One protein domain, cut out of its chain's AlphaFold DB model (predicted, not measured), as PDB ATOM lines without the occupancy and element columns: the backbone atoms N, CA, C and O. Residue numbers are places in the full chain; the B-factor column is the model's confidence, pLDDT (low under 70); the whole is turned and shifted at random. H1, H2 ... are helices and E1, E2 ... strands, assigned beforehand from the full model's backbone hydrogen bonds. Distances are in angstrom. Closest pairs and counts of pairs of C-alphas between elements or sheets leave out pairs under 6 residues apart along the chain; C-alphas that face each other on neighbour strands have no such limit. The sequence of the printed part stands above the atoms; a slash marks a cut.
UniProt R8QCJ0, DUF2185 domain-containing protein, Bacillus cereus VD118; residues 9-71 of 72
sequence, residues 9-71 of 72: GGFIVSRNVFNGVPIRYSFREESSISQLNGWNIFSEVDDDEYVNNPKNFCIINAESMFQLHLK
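AT A GLANCE: This is residues 9 to 71 of the 72 residues of the protein "DUF2185 domain-containing protein" of Bacillus cereus VD118 (UniProt R8QCJ0). A twisted four-stranded sheet forms a wall, with H3 off one side of it, the loop that bears H2 reaching out on the other side, and the short H1 at the end of the sheet where E1 finishes. The printed part has 63 residues, with three named helices and four named strands in the order E1, H1, E2, E3, H2, E4, H3. The sheet runs E2, E3, E1, E4 and is mixed, and the class is mixed, helices and strands. The whole is compact, with a radius of gyration of the C-alphas of 11.0 A, and rounded, spanning 29 by 27 by 18 A.

HOW THE PARTS SIT: E1, residues 10 to 14, is an inner strand. Its parallel neighbour is E3, residues 36 to 43, at 18 degrees between directions, with N 14 and O 41 at 2.9 A. Its antiparallel neighbour is E4, residues 57 to 60, at 146 degrees, with N 13 and O 58 at 2.9 A. H1, residues 15 to 18, is on the sheet at a height of 5.4 A, only just over E3 with 3 of its C-alphas; its closest C-alphas to E3 are those of Val 17 and Ser 43, 5.3 A apart. E2, residues 23 to 28, is an edge strand and forms a hairpin with E3, antiparallel at 155 degrees, with N 40 and O 27 at 2.9 A. H2, residues 48 to 51, only grazes the sheet, with residues 50 to 51. H3, residues 62 to 69, is on the sheet at a height of 9.1 A, over none of the strands but only just, since E3 and E1 have 2 of its C-alphas each; its closest C-alphas to E1 are those of Gly 10 and Ala 62, 7.2 A apart. H1 and H3 are close but not clearly touching, the C-alphas of Phe 18 and Leu 68 being closest at 6.9 A. H2 and H3 are apart. Each O i to N i+4 pair in H3 is within hydrogen-bond range; H1 and H2 are too short for such a pair, and their one O i to N i+3 pair is within range in H1 but not in H2.

IN THESE COORDINATES: E1 begins at C-alpha 10 (-19.567, 37.656, 114.615) and is 13.0 A long. H1 is 4.7 A, E2 14.6 A, E3 19.4 A, H2 5.1 A and E4 9.8 A. H3 is 11.1 A and ends at C-alpha 69 (-21.362, 34.997, 98.987).

THE WHOLE: The C-alphas farthest apart are those of Ser 32 and Lys 71, 30.3 A. The printed part has no cut and no long link; E2 to E3 is short and the others are tight. The sheet is only just strongly twisted, with C-alphas up to 4.2 A off its best plane. The mean pLDDT of the printed part is 92.9, and residues 69 to 71 are under 70.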
ATOM      1  N   GLY A   9     -23.834  40.067 115.498       91.38
ATOM      2  CA  GLY A   9     -22.708  39.311 116.045       91.38
ATOM      3  C   GLY A   9     -21.712  38.824 114.980       91.38
ATOM      4  O   GLY A   9     -21.908  38.982 113.773       91.38
ATOM      5  N   GLY A  10     -20.609  38.246 115.445       94.38
ATOM      6  CA  GLY A  10     -19.567  37.656 114.615       94.38
ATOM      7  C   GLY A  10     -19.903  36.236 114.166       94.38
ATOM      8  O   GLY A  10     -20.496  35.462 114.919       94.38
ATOM      9  N   PHE A  11     -19.475  35.910 112.950       95.75
ATOM     10  CA  PHE A  11     -19.536  34.582 112.345       95.75
ATOM     11  C   PHE A  11     -18.159  33.930 112.433       95.75
ATOM     12  O   PHE A  11     -17.164  34.601 112.149       95.75
ATOM     13  N   ILE A  12     -18.092  32.645 112.776       96.69
ATOM     14  CA  ILE A  12     -16.859  31.858 112.671       96.69
ATOM     15  C   ILE A  12     -16.782  31.280 111.259       96.69
ATOM     16  O   ILE A  12     -17.701  30.602 110.800       96.69
ATOM     17  N   VAL A  13     -15.683  31.546 110.565       97.50
ATOM     18  CA  VAL A  13     -15.498  31.180 109.159       97.50
ATOM     19  C   VAL A  13     -14.159  30.488 108.977       97.50
ATOM     20  O   VAL A  13     -13.131  30.974 109.453       97.50
ATOM     21  N   SER A  14     -14.160  29.360 108.272       97.94
ATOM     22  CA  SER A  14     -12.934  28.704 107.825       97.94
ATOM     23  C   SER A  14     -12.128  29.627 106.913       97.94
ATOM     24  O   SER A  14     -12.659  30.273 106.004       97.94
ATOM     25  N   ARG A  15     -10.808  29.677 107.115       97.69
ATOM     26  CA  ARG A  15      -9.916  30.464 106.258       97.69
ATOM     27  C   ARG A  15      -9.932  29.978 104.813       97.69
ATOM     28  O   ARG A  15      -9.677  30.789 103.931       97.69
ATOM     29  N   ASN A  16     -10.275  28.717 104.554       97.19
ATOM     30  CA  ASN A  16     -10.466  28.226 103.193       97.19
ATOM     31  C   ASN A  16     -11.633  28.948 102.504       97.19
ATOM     32  O   ASN A  16     -11.435  29.478 101.413       97.19
ATOM     33  N   VAL A  17     -12.800  29.089 103.153       96.44
ATOM     34  CA  VAL A  17     -13.907  29.879 102.568       96.44
ATOM     35  C   VAL A  17     -13.566  31.365 102.506       96.44
ATOM     36  O   VAL A  17     -13.845  32.013 101.499       96.44
ATOM     37  N   PHE A  18     -12.869  31.907 103.508       95.38
ATOM     38  CA  PHE A  18     -12.379  33.289 103.440       95.38
ATOM     39  C   PHE A  18     -11.463  33.534 102.223       95.38
ATOM     40  O   PHE A  18     -11.480  34.617 101.636       95.38
ATOM     41  N   ASN A  19     -10.698  32.514 101.823       94.50
ATOM     42  CA  ASN A  19      -9.802  32.530 100.670       94.50
ATOM     43  C   ASN A  19     -10.480  32.119  99.347       94.50
ATOM     44  O   ASN A  19      -9.799  32.040  98.326       94.50
ATOM     45  N   GLY A  20     -11.799  31.896  99.337       92.94
ATOM     46  CA  GLY A  20     -12.580  31.627  98.125       92.94
ATOM     47  C   GLY A  20     -12.836  30.152  97.814       92.94
ATOM     48  O   GLY A  20     -13.314  29.848  96.727       92.94
ATOM     49  N   VAL A  21     -12.541  29.228  98.734       94.94
ATOM     50  CA  VAL A  21     -12.996  27.839  98.587       94.94
ATOM     51  C   VAL A  21     -14.513  27.775  98.824       94.94
ATOM     52  O   VAL A  21     -14.985  28.366  99.799       94.94
ATOM     53  N   PRO A  22     -15.287  27.054  97.991       94.38
ATOM     54  CA  PRO A  22     -16.734  26.973  98.142       94.38
ATOM     55  C   PRO A  22     -17.177  26.501  99.529       94.38
ATOM     56  O   PRO A  22     -16.604  25.580 100.120       94.38
ATOM     57  N   ILE A  23     -18.245  27.122 100.028       94.69
ATOM     58  CA  ILE A  23     -18.914  26.710 101.262       94.69
ATOM     59  C   ILE A  23     -19.604  25.370 101.016       94.69
ATOM     60  O   ILE A  23     -20.375  25.235 100.065       94.69
ATOM     61  N   ARG A  24     -19.384  24.404 101.908       94.94
ATOM     62  CA  ARG A  24     -20.080  23.111 101.860       94.94
ATOM     63  C   ARG A  24     -21.058  22.926 103.005       94.94
ATOM     64  O   ARG A  24     -22.169  22.451 102.785       94.94
ATOM     65  N   TYR A  25     -20.656  23.308 104.212       93.12
ATOM     66  CA  TYR A  25     -21.457  23.102 105.410       93.12
ATOM     67  C   TYR A  25     -21.512  24.378 106.242       93.12
ATOM     68  O   TYR A  25     -20.549  25.138 106.338       93.12
ATOM     69  N   SER A  26     -22.665  24.603 106.862       95.50
ATOM     70  CA  SER A  26     -22.811  25.593 107.921       95.50
ATOM     71  C   SER A  26     -23.688  25.011 109.010       95.50
ATOM     72  O   SER A  26     -24.626  24.260 108.731       95.50
ATOM     73  N   PHE A  27     -23.371  25.343 110.250       95.75
ATOM     74  CA  PHE A  27     -24.173  24.947 111.392       95.75
ATOM     75  C   PHE A  27     -24.229  26.080 112.401       95.75
ATOM     76  O   PHE A  27     -23.415  27.009 112.382       95.75
ATOM     77  N   ARG A  28     -25.234  26.004 113.270       95.75
ATOM     78  CA  ARG A  28     -25.430  26.961 114.345       95.75
ATOM     79  C   ARG A  28     -25.422  26.238 115.675       95.75
ATOM     80  O   ARG A  28     -26.191  25.302 115.868       95.75
ATOM     81  N   GLU A  29     -24.607  26.733 116.588       93.06
ATOM     82  CA  GLU A  29     -24.586  26.316 117.985       93.06
ATOM     83  C   GLU A  29     -24.765  27.533 118.891       93.06
ATOM     84  O   GLU A  29     -24.484  28.666 118.501       93.06
ATOM     85  N   GLU A  30     -25.291  27.324 120.094       91.75
ATOM     86  CA  GLU A  30     -25.373  28.406 121.069       91.75
ATOM     87  C   GLU A  30     -23.959  28.802 121.507       91.75
ATOM     88  O   GLU A  30     -23.183  27.974 121.980       91.75
ATOM     89  N   SER A  31     -23.614  30.076 121.324       88.94
ATOM     90  CA  SER A  31     -22.291  30.585 121.669       88.94
ATOM     91  C   SER A  31     -22.243  31.029 123.127       88.94
ATOM     92  O   SER A  31     -23.037  31.864 123.559       88.94
ATOM     93  N   SER A  32     -21.227  30.570 123.861       91.62
ATOM     94  CA  SER A  32     -20.889  31.108 125.184       91.62
ATOM     95  C   SER A  32     -20.228  32.495 125.124       91.62
ATOM     96  O   SER A  32     -20.038  33.137 126.154       91.62
ATOM     97  N   ILE A  33     -19.841  32.956 123.929       90.12
ATOM     98  CA  ILE A  33     -19.237  34.268 123.670       90.12
ATOM     99  C   ILE A  33     -20.321  35.196 123.120       90.12
ATOM    100  O   ILE A  33     -20.810  34.984 122.009       90.12
ATOM    101  N   SER A  34     -20.664  36.250 123.866       88.81
ATOM    102  CA  SER A  34     -21.781  37.153 123.544       88.81
ATOM    103  C   SER A  34     -21.600  37.938 122.244       88.81
ATOM    104  O   SER A  34     -22.572  38.405 121.662       88.81
ATOM    105  N   GLN A  35     -20.357  38.123 121.797       89.56
ATOM    106  CA  GLN A  35     -20.043  38.794 120.536       89.56
ATOM    107  C   GLN A  35     -20.282  37.900 119.313       89.56
ATOM    108  O   GLN A  35     -20.309  38.421 118.202       89.56
ATOM    109  N   LEU A  36     -20.425  36.582 119.482       93.12
ATOM    110  CA  LEU A  36     -20.658  35.640 118.387       93.12
ATOM    111  C   LEU A  36     -22.137  35.279 118.287       93.12
ATOM    112  O   LEU A  36     -22.838  35.162 119.288       93.12
ATOM    113  N   ASN A  37     -22.600  35.046 117.065       93.88
ATOM    114  CA  ASN A  37     -24.002  34.718 116.792       93.88
ATOM    115  C   ASN A  37     -24.297  33.210 116.719       93.88
ATOM    116  O   ASN A  37     -25.454  32.807 116.527       93.88
ATOM    117  N   GLY A  38     -23.252  32.396 116.878       95.38
ATOM    118  CA  GLY A  38     -23.318  30.939 116.876       95.38
ATOM    119  C   GLY A  38     -23.157  30.279 115.508       95.38
ATOM    120  O   GLY A  38     -23.122  29.055 115.440       95.38
ATOM    121  N   TRP A  39     -23.081  31.045 114.416       96.25
ATOM    122  CA  TRP A  39     -22.887  30.483 113.080       96.25
ATOM    123  C   TRP A  39     -21.424  30.151 112.804       96.25
ATOM    124  O   TRP A  39     -20.527  30.982 112.969       96.25
ATOM    125  N   ASN A  40     -21.237  28.940 112.297       96.56
ATOM    126  CA  ASN A  40     -19.978  28.332 111.909       96.56
ATOM    127  C   ASN A  40     -20.055  27.956 110.416       96.56
ATOM    128  O   ASN A  40     -20.995  27.269 110.008       96.56
ATOM    129  N   ILE A  41     -19.110  28.426 109.591       96.94
ATOM    130  CA  ILE A  41     -19.131  28.286 108.120       96.94
ATOM    131  C   ILE A  41     -17.852  27.616 107.603       96.94
ATOM    132  O   ILE A  41     -16.746  28.105 107.836       96.94
ATOM    133  N   PHE A  42     -18.028  26.483 106.918       97.25
ATOM    134  CA  PHE A  42     -16.982  25.519 106.579       97.25
ATOM    135  C   PHE A  42     -16.912  25.315 105.061       97.25
ATOM    136  O   PHE A  42     -17.929  25.340 104.354       97.25
ATOM    137  N   SER A  43     -15.700  25.111 104.556       96.50
ATOM    138  CA  SER A  43     -15.422  24.877 103.143       96.50
ATOM    139  C   SER A  43     -15.586  23.408 102.760       96.50
ATOM    140  O   SER A  43     -15.691  22.525 103.609       96.50
ATOM    141  N   GLU A  44     -15.584  23.128 101.461       96.12
ATOM    142  CA  GLU A  44     -15.610  21.756 100.965       96.12
ATOM    143  C   GLU A  44     -14.339  20.930 101.180       96.12
ATOM    144  O   GLU A  44     -14.404  19.706 101.054       96.12
ATOM    145  N   VAL A  45     -13.213  21.578 101.486       97.31
ATOM    146  CA  VAL A  45     -11.925  20.909 101.726       97.31
ATOM    147  C   VAL A  45     -11.552  20.865 103.210       97.31
ATOM    148  O   VAL A  45     -10.456  20.429 103.546       97.31
ATOM    149  N   ASP A  46     -12.439  21.330 104.094       97.75
ATOM    150  CA  ASP A  46     -12.219  21.284 105.539       97.75
ATOM    151  C   ASP A  46     -12.471  19.857 106.046       97.75
ATOM    152  O   ASP A  46     -13.617  19.426 106.179       97.75
ATOM    153  N   ASP A  47     -11.392  19.125 106.312       97.31
ATOM    154  CA  ASP A  47     -11.426  17.809 106.950       97.31
ATOM    155  C   ASP A  47     -11.310  17.903 108.482       97.31
ATOM    156  O   ASP A  47     -11.153  18.984 109.059       97.31
ATOM    157  N   ASP A  48     -11.378  16.757 109.160       97.00
ATOM    158  CA  ASP A  48     -11.317  16.697 110.621       97.00
ATOM    159  C   ASP A  48     -10.010  17.286 111.179       97.00
ATOM    160  O   ASP A  48     -10.031  17.952 112.215       97.00
ATOM    161  N   GLU A  49      -8.865  17.082 110.521       97.88
ATOM    162  CA  GLU A  49      -7.587  17.642 110.982       97.88
ATOM    163  C   GLU A  49      -7.603  19.173 110.903       97.88
ATOM    164  O   GLU A  49      -7.224  19.860 111.857       97.88
ATOM    165  N   TYR A  50      -8.106  19.715 109.793       97.75
ATOM    166  CA  TYR A  50      -8.227  21.148 109.577       97.75
ATOM    167  C   TYR A  50      -9.183  21.795 110.583       97.75
ATOM    168  O   TYR A  50      -8.855  22.830 111.174       97.75
ATOM    169  N   VAL A  51     -10.347  21.176 110.798       96.56
ATOM    170  CA  VAL A  51     -11.397  21.660 111.704       96.56
ATOM    171  C   VAL A  51     -10.938  21.661 113.162       96.56
ATOM    172  O   VAL A  51     -11.267  22.578 113.913       96.56
ATOM    173  N   ASN A  52     -10.118  20.689 113.564       96.88
ATOM    174  CA  ASN A  52      -9.624  20.578 114.938       96.88
ATOM    175  C   ASN A  52      -8.542  21.611 115.308       96.88
ATOM    176  O   ASN A  52      -8.087  21.641 116.453       96.88
ATOM    177  N   ASN A  53      -8.130  22.487 114.384       97.81
ATOM    178  CA  ASN A  53      -7.185  23.565 114.656       97.81
ATOM    179  C   ASN A  53      -7.878  24.944 114.637       97.81
ATOM    180  O   ASN A  53      -8.097  25.511 113.565       97.81
ATOM    181  N   PRO A  54      -8.116  25.580 115.802       95.19
ATOM    182  CA  PRO A  54      -8.780  26.884 115.879       95.19
ATOM    183  C   PRO A  54      -8.095  28.007 115.084       95.19
ATOM    184  O   PRO A  54      -8.741  28.983 114.705       95.19
ATOM    185  N   LYS A  55      -6.787  27.898 114.798       98.00
ATOM    186  CA  LYS A  55      -6.056  28.901 113.999       98.00
ATOM    187  C   LYS A  55      -6.514  28.942 112.541       98.00
ATOM    188  O   LYS A  55      -6.299  29.956 111.872       98.00
ATOM    189  N   ASN A  56      -7.158  27.879 112.069       98.38
ATOM    190  CA  ASN A  56      -7.698  27.770 110.721       98.38
ATOM    191  C   ASN A  56      -9.012  28.535 110.526       98.38
ATOM    192  O   ASN A  56      -9.509  28.621 109.408       98.38
ATOM    193  N   PHE A  57      -9.537  29.155 111.583       97.50
ATOM    194  CA  PHE A  57     -10.757  29.945 111.535       97.50
ATOM    195  C   PHE A  57     -10.477  31.435 111.769       97.50
ATOM    196  O   PHE A  57      -9.439  31.844 112.311       97.50
ATOM    197  N   CYS A  58     -11.411  32.270 111.328       97.06
ATOM    198  CA  CYS A  58     -11.464  33.693 111.622       97.06
ATOM    199  C   CYS A  58     -12.886  34.110 112.004       97.06
ATOM    200  O   CYS A  58     -13.860  33.445 111.663       97.06
ATOM    201  N   ILE A  59     -12.992  35.225 112.728       95.62
ATOM    202  CA  ILE A  59     -14.276  35.846 113.042       95.62
ATOM    203  C   ILE A  59     -14.478  37.005 112.076       95.62
ATOM    204  O   ILE A  59     -13.600  37.864 111.962       95.62
ATOM    205  N   ILE A  60     -15.626  37.044 111.403       94.56
ATOM    206  CA  ILE A  60     -15.982  38.144 110.504       94.56
ATOM    207  C   ILE A  60     -17.373  38.703 110.822       94.56
ATOM    208  O   ILE A  60     -18.182  38.062 111.491       94.56
ATOM    209  N   ASN A  61     -17.643  39.927 110.366       93.31
ATOM    210  CA  ASN A  61     -18.937  40.591 110.542       93.31
ATOM    211  C   ASN A  61     -19.919  40.263 109.401       93.31
ATOM    212  O   ASN A  61     -19.551  39.649 108.398       93.31
ATOM    213  N   ALA A  62     -21.171  40.708 109.548       91.00
ATOM    214  CA  ALA A  62     -22.234  40.470 108.572       91.00
ATOM    215  C   ALA A  62     -21.918  41.025 107.172       91.00
ATOM    216  O   ALA A  62     -22.185  40.349 106.181       91.00
ATOM    217  N   GLU A  63     -21.313  42.213 107.080       90.81
ATOM    218  CA  GLU A  63     -20.898  42.778 105.788       90.81
ATOM    219  C   GLU A  63     -19.876  41.871 105.090       90.81
ATOM    220  O   GLU A  63     -20.022  41.537 103.920       90.81
ATOM    221  N   SER A  64     -18.867  41.397 105.822       92.00
ATOM    222  CA  SER A  64     -17.828  40.524 105.266       92.00
ATOM    223  C   SER A  64     -18.393  39.168 104.831       92.00
ATOM    224  O   SER A  64     -18.006  38.662 103.782       92.00
ATOM    225  N   MET A  65     -19.349  38.611 105.586       91.25
ATOM    226  CA  MET A  65     -20.094  37.410 105.178       91.25
ATOM    227  C   MET A  65     -20.852  37.625 103.866       91.25
ATOM    228  O   MET A  65     -20.790  36.775 102.979       91.25
ATOM    229  N   PHE A  66     -21.546  38.758 103.724       87.94
ATOM    230  CA  PHE A  66     -22.276  39.085 102.501       87.94
ATOM    231  C   PHE A  66     -21.339  39.161 101.285       87.94
ATOM    232  O   PHE A  66     -21.665  38.642 100.220       87.94
ATOM    233  N   GLN A  67     -20.137  39.717 101.454       86.69
ATOM    234  CA  GLN A  67     -19.139  39.775 100.383       86.69
ATOM    235  C   GLN A  67     -18.563  38.400 100.002       86.69
ATOM    236  O   GLN A  67     -18.196  38.203  98.845       86.69
ATOM    237  N   LEU A  68     -18.485  37.434 100.930       83.06
ATOM    238  CA  LEU A  68     -18.039  36.069 100.607       83.06
ATOM    239  C   LEU A  68     -19.030  35.337  99.696       83.06
ATOM    240  O   LEU A  68     -18.600  34.625  98.791       83.06
ATOM    241  N   HIS A  69     -20.335  35.563  99.870       64.06
ATOM    242  CA  HIS A  69     -21.362  34.997  98.987       64.06
ATOM    243  C   HIS A  69     -21.193  35.435  97.523       64.06
ATOM    244  O   HIS A  69     -21.513  34.674  96.621       64.06
ATOM    245  N   LEU A  70     -20.651  36.632  97.275       59.56
ATOM    246  CA  LEU A  70     -20.434  37.157  95.923       59.56
ATOM    247  C   LEU A  70     -19.175  36.601  95.235       59.56
ATOM    248  O   LEU A  70     -18.942  36.902  94.064       59.56
ATOM    249  N   LYS A  71     -18.337  35.852  95.959       56.06
ATOM    250  CA  LYS A  71     -17.072  35.289  95.459       56.06
ATOM    251  C   LYS A  71     -17.128  33.785  95.192       56.06
ATOM    252  O   LYS A  71     -16.161  33.260  94.646       56.06
TER     253      LYS A  71